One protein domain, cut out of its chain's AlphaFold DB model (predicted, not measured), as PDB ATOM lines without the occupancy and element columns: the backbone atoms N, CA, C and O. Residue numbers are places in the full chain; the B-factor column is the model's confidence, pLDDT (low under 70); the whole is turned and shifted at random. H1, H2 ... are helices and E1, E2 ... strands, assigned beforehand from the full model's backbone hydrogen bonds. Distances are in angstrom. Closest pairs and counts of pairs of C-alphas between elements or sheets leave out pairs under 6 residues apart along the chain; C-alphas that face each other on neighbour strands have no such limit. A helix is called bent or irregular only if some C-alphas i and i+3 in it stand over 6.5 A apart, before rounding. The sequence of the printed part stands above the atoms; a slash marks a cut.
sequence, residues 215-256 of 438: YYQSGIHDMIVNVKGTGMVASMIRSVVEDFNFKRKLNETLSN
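AT A GLANCE: This is residues 215 to 256 of the 438 residues of the protein "DC_STAMP domain-containing protein" of Cimex lectularius (UniProt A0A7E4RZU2). The model is a long, thin rod in which the printed part goes out and folds back once on itself: a ribbon of two strands, E1 and E2 side by side, makes one half of the length, and H1 makes the other half together with the link of residues 224 to 231 that runs beside it. The turn between outward and return path is at the far end of the rod, near residues 229 to 232, while the first and last printed residues lie together at the ribbon's open end. The printed part has 42 residues, with one named helix and two named strands in the order E1, H1, E2; the sheet's order is E1 - E2, antiparallel, and the class is mixed, helices and strands. The whole is extended, with a radius of gyration of the C-alphas of 16.5 A and spans of 53 by 13 by 10 A.

IN THESE COORDINATES: The sheet is made of E1, residues 215 to 223, 25.5 A from first to last C-alpha, and E2, residues 246 to 255, 27.6 A long and the longest strand by residues. E1 begins at C-alpha 215, at (7.439, 27.698, -51.940), and E2 ends at C-alpha 255, at (4.297, 25.063, -47.122). H1 is residues 232 to 244, 19.6 A long, with C-alpha 232 at (41.765, 57.522, -33.408). H1 is neither bent nor irregular, but only just: C-alphas 240 and 243 are 6.5 A apart.

HOW THE PARTS SIT: E1 and E2 are antiparallel neighbours, with 167 degrees between their N-to-C directions. Their C-alphas face each other from 215 and 254, 5.3 A apart, to 223 and 246, 5.7 A apart. Across the pair, N 219 and O 250 are within hydrogen-bond range at 3.0 A, and N 250 and O 219 at 2.8 A. E1 and H1 have 1 pair of C-alphas within 8 A, the closest being those of Met 223 and Phe 244, 7.5 A apart; their centres are 27.5 A apart. In H1, 7 of 9 O i to N i+4 pairs are within hydrogen-bond range.

THE WHOLE: The two C-alphas farthest apart are those of Gly 231 and Asn 256, at 54.0 A. The C-alphas of the first and last printed residues, Tyr 215 and Asn 256, are 8.5 A apart. The printed part has no cut. The link from E1 to H1 is short, with 8 residues, and the link from H1 to E2 is tight, with 1 residue. The mean pLDDT of the printed part is 76.4, and residues 217, 219, 221, 248 and 250 are under 70.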
ATOM      1  N   TYR A 215       6.674  26.556 -51.447       75.19
ATOM      2  CA  TYR A 215       7.439  27.698 -51.940       75.19
ATOM      3  C   TYR A 215       8.853  27.669 -51.362       75.19
ATOM      4  O   TYR A 215       9.048  27.566 -50.150       75.19
ATOM      5  N   TYR A 216       9.845  27.795 -52.243       73.50
ATOM      6  CA  TYR A 216      11.255  27.897 -51.878       73.50
ATOM      7  C   TYR A 216      11.629  29.373 -51.751       73.50
ATOM      8  O   TYR A 216      11.761  30.065 -52.762       73.50
ATOM      9  N   GLN A 217      11.792  29.872 -50.524       66.38
ATOM     10  CA  GLN A 217      12.268  31.234 -50.308       66.38
ATOM     11  C   GLN A 217      13.787  31.216 -50.132       66.38
ATOM     12  O   GLN A 217      14.312  30.649 -49.174       66.38
ATOM     13  N   SER A 218      14.489  31.847 -51.077       70.88
ATOM     14  CA  SER A 218      15.931  32.085 -50.988       70.88
ATOM     15  C   SER A 218      16.209  33.585 -50.920       70.88
ATOM     16  O   SER A 218      15.658  34.368 -51.694       70.88
ATOM     17  N   GLY A 219      17.028  34.003 -49.957       67.25
ATOM     18  CA  GLY A 219      17.374  35.407 -49.742       67.25
ATOM     19  C   GLY A 219      18.740  35.554 -49.087       67.25
ATOM     20  O   GLY A 219      19.135  34.740 -48.254       67.25
ATOM     21  N   ILE A 220      19.486  36.587 -49.468       73.19
ATOM     22  CA  ILE A 220      20.785  36.906 -48.871       73.19
ATOM     23  C   ILE A 220      20.657  38.280 -48.218       73.19
ATOM     24  O   ILE A 220      20.424  39.270 -48.907       73.19
ATOM     25  N   HIS A 221      20.807  38.333 -46.897       69.44
ATOM     26  CA  HIS A 221      20.956  39.583 -46.161       69.44
ATOM     27  C   HIS A 221      22.440  39.807 -45.900       69.44
ATOM     28  O   HIS A 221      23.053  39.057 -45.139       69.44
ATOM     29  N   ASP A 222      23.002  40.802 -46.577       75.94
ATOM     30  CA  ASP A 222      24.394  41.219 -46.446       75.94
ATOM     31  C   ASP A 222      24.405  42.670 -45.955       75.94
ATOM     32  O   ASP A 222      23.848  43.553 -46.615       75.94
ATOM     33  N   MET A 223      24.961  42.910 -44.769       72.81
ATOM     34  CA  MET A 223      25.183  44.255 -44.246       72.81
ATOM     35  C   MET A 223      26.683  44.441 -44.070       72.81
ATOM     36  O   MET A 223      27.288  43.806 -43.215       72.81
ATOM     37  N   ILE A 224      27.265  45.320 -44.886       78.69
ATOM     38  CA  ILE A 224      28.683  45.670 -44.820       78.69
ATOM     39  C   ILE A 224      28.774  47.155 -44.503       78.69
ATOM     40  O   ILE A 224      28.362  47.994 -45.308       78.69
ATOM     41  N   VAL A 225      29.315  47.494 -43.337       80.50
ATOM     42  CA  VAL A 225      29.467  48.886 -42.914       80.50
ATOM     43  C   VAL A 225      30.940  49.271 -42.992       80.50
ATOM     44  O   VAL A 225      31.779  48.794 -42.231       80.50
ATOM     45  N   ASN A 226      31.265  50.157 -43.933       82.88
ATOM     46  CA  ASN A 226      32.631  50.619 -44.155       82.88
ATOM     47  C   ASN A 226      32.831  52.038 -43.602       82.88
ATOM     48  O   ASN A 226      32.165  52.983 -44.028       82.88
ATOM     49  N   VAL A 227      33.779  52.206 -42.680       84.75
ATOM     50  CA  VAL A 227      34.059  53.489 -42.017       84.75
ATOM     51  C   VAL A 227      35.215  54.201 -42.724       84.75
ATOM     52  O   VAL A 227      36.370  53.773 -42.642       84.75
ATOM     53  N   LYS A 228      34.926  55.328 -43.385       81.88
ATOM     54  CA  LYS A 228      35.928  56.164 -44.069       81.88
ATOM     55  C   LYS A 228      36.513  57.226 -43.127       81.88
ATOM     56  O   LYS A 228      35.774  57.901 -42.423       81.88
ATOM     57  N   GLY A 229      37.837  57.393 -43.151       83.75
ATOM     58  CA  GLY A 229      38.575  58.407 -42.381       83.75
ATOM     59  C   GLY A 229      39.801  57.822 -41.680       83.75
ATOM     60  O   GLY A 229      39.810  56.636 -41.366       83.75
ATOM     61  N   THR A 230      40.838  58.621 -41.436       77.56
ATOM     62  CA  THR A 230      42.054  58.229 -40.704       77.56
ATOM     63  C   THR A 230      42.120  59.013 -39.393       77.56
ATOM     64  O   THR A 230      41.940  60.224 -39.369       77.56
ATOM     65  N   GLY A 231      42.288  58.317 -38.267       81.38
ATOM     66  CA  GLY A 231      42.268  58.932 -36.937       81.38
ATOM     67  C   GLY A 231      41.835  57.966 -35.836       81.38
ATOM     68  O   GLY A 231      41.295  56.889 -36.109       81.38
ATOM     69  N   MET A 232      42.065  58.354 -34.580       74.12
ATOM     70  CA  MET A 232      41.765  57.522 -33.408       74.12
ATOM     71  C   MET A 232      40.258  57.264 -33.256       74.12
ATOM     72  O   MET A 232      39.861  56.120 -33.037       74.12
ATOM     73  N   VAL A 233      39.416  58.275 -33.505       80.44
ATOM     74  CA  VAL A 233      37.943  58.143 -33.508       80.44
ATOM     75  C   VAL A 233      37.468  57.173 -34.593       80.44
ATOM     76  O   VAL A 233      36.686  56.267 -34.320       80.44
ATOM     77  N   ALA A 234      38.006  57.278 -35.811       83.00
ATOM     78  CA  ALA A 234      37.672  56.347 -36.890       83.00
ATOM     79  C   ALA A 234      38.100  54.904 -36.558       83.00
ATOM     80  O   ALA A 234      37.393  53.960 -36.899       83.00
ATOM     81  N   SER A 235      39.223  54.718 -35.851       79.94
ATOM     82  CA  SER A 235      39.668  53.394 -35.387       79.94
ATOM     83  C   SER A 235      38.762  52.787 -34.316       79.94
ATOM     84  O   SER A 235      38.617  51.571 -34.257       79.94
ATOM     85  N   MET A 236      38.156  53.632 -33.482       79.06
ATOM     86  CA  MET A 236      37.235  53.241 -32.421       79.06
ATOM     87  C   MET A 236      35.877  52.829 -32.995       79.06
ATOM     88  O   MET A 236      35.377  51.759 -32.665       79.06
ATOM     89  N   ILE A 237      35.333  53.616 -33.931       82.19
ATOM     90  CA  ILE A 237      34.094  53.268 -34.642       82.19
ATOM     91  C   ILE A 237      34.297  51.991 -35.467       82.19
ATOM     92  O   ILE A 237      33.447  51.109 -35.423       82.19
ATOM     93  N   ARG A 238      35.442  51.836 -36.155       84.81
ATOM     94  CA  ARG A 238      35.762  50.593 -36.880       84.81
ATOM     95  C   ARG A 238      35.747  49.367 -35.979       84.81
ATOM     96  O   ARG A 238      35.102  48.398 -36.341       84.81
ATOM     97  N   SER A 239      36.372  49.437 -34.802       77.62
ATOM     98  CA  SER A 239      36.389  48.297 -33.876       77.62
ATOM     99  C   SER A 239      35.019  47.917 -33.314       77.62
ATOM    100  O   SER A 239      34.866  46.800 -32.852       77.62
ATOM    101  N   VAL A 240      34.041  48.828 -33.322       80.00
ATOM    102  CA  VAL A 240      32.668  48.522 -32.888       80.00
ATOM    103  C   VAL A 240      31.843  47.980 -34.051       80.00
ATOM    104  O   VAL A 240      31.059  47.064 -33.874       80.00
ATOM    105  N   VAL A 241      32.018  48.543 -35.246       80.00
ATOM    106  CA  VAL A 241      31.196  48.266 -36.431       80.00
ATOM    107  C   VAL A 241      31.603  46.976 -37.159       80.00
ATOM    108  O   VAL A 241      30.787  46.397 -37.872       80.00
ATOM    109  N   GLU A 242      32.838  46.506 -36.983       75.12
ATOM    110  CA  GLU A 242      33.349  45.291 -37.632       75.12
ATOM    111  C   GLU A 242      32.525  44.037 -37.286       75.12
ATOM    112  O   GLU A 242      32.208  43.260 -38.188       75.12
ATOM    113  N   ASP A 243      32.066  43.921 -36.037       73.00
ATOM    114  CA  ASP A 243      31.222  42.813 -35.559       73.00
ATOM    115  C   ASP A 243      29.771  42.875 -36.088       73.00
ATOM    116  O   ASP A 243      29.028  41.898 -36.002       73.00
ATOM    117  N   PHE A 244      29.359  43.996 -36.698       73.44
ATOM    118  CA  PHE A 244      28.046  44.146 -37.345       73.44
ATOM    119  C   PHE A 244      28.042  43.691 -38.812       73.44
ATOM    120  O   PHE A 244      26.984  43.699 -39.447       73.44
ATOM    121  N   ASN A 245      29.189  43.285 -39.368       72.50
ATOM    122  CA  ASN A 245      29.256  42.742 -40.721       72.50
ATOM    123  C   ASN A 245      28.745  41.296 -40.736       72.50
ATOM    124  O   ASN A 245      29.508  40.352 -40.524       72.50
ATOM    125  N   PHE A 246      27.453  41.101 -41.003       73.19
ATOM    126  CA  PHE A 246      26.857  39.769 -41.079       73.19
ATOM    127  C   PHE A 246      26.333  39.449 -42.478       73.19
ATOM    128  O   PHE A 246      25.723  40.273 -43.161       73.19
ATOM    129  N   LYS A 247      26.519  38.185 -42.864       72.69
ATOM    130  CA  LYS A 247      25.973  37.597 -44.085       72.69
ATOM    131  C   LYS A 247      25.086  36.420 -43.717       72.69
ATOM    132  O   LYS A 247      25.582  35.343 -43.392       72.69
ATOM    133  N   ARG A 248      23.768  36.605 -43.783       69.81
ATOM    134  CA  ARG A 248      22.794  35.546 -43.488       69.81
ATOM    135  C   ARG A 248      22.097  35.106 -44.769       69.81
ATOM    136  O   ARG A 248      21.434  35.902 -45.430       69.81
ATOM    137  N   LYS A 249      22.253  33.828 -45.117       70.81
ATOM    138  CA  LYS A 249      21.477  33.182 -46.181       70.81
ATOM    139  C   LYS A 249      20.204  32.609 -45.558       70.81
ATOM    140  O   LYS A 249      20.301  31.765 -44.671       70.81
ATOM    141  N   LEU A 250      19.037  33.077 -45.992       69.12
ATOM    142  CA  LEU A 250      17.763  32.410 -45.732       69.12
ATOM    143  C   LEU A 250      17.519  31.400 -46.848       69.12
ATOM    144  O   LEU A 250      17.378  31.796 -48.002       69.12
ATOM    145  N   ASN A 251      17.460  30.125 -46.476       71.12
ATOM    146  CA  ASN A 251      17.016  29.027 -47.323       71.12
ATOM    147  C   ASN A 251      15.930  28.282 -46.545       71.12
ATOM    148  O   ASN A 251      16.236  27.344 -45.812       71.12
ATOM    149  N   GLU A 252      14.683  28.733 -46.653       74.75
ATOM    150  CA  GLU A 252      13.557  28.099 -45.965       74.75
ATOM    151  C   GLU A 252      12.477  27.691 -46.967       74.75
ATOM    152  O   GLU A 252      12.115  28.430 -47.888       74.75
ATOM    153  N   THR A 253      11.980  26.471 -46.789       75.25
ATOM    154  CA  THR A 253      10.857  25.916 -47.540       75.25
ATOM    155  C   THR A 253       9.583  26.145 -46.746       75.25
ATOM    156  O   THR A 253       9.408  25.564 -45.676       75.25
ATOM    157  N   LEU A 254       8.691  26.979 -47.271       75.00
ATOM    158  CA  LEU A 254       7.403  27.279 -46.654       75.00
ATOM    159  C   LEU A 254       6.308  26.476 -47.365       75.00
ATOM    160  O   LEU A 254       6.261  26.422 -48.595       75.00
ATOM    161  N   SER A 255       5.417  25.849 -46.596       80.56
ATOM    162  CA  SER A 255       4.297  25.063 -47.122       80.56
ATOM    163  C   SER A 255       2.969  25.627 -46.636       80.56
ATOM    164  O   SER A 255       2.843  25.995 -45.473       80.56
ATOM    165  N   ASN A 256       1.958  25.636 -47.506       84.06
ATOM    166  CA  ASN A 256       0.606  26.071 -47.143       84.06
ATOM    167  C   ASN A 256      -0.244  24.956 -46.495       84.06
ATOM    168  O   ASN A 256      -1.462  25.089 -46.412       84.06
TER     169      ASN A 256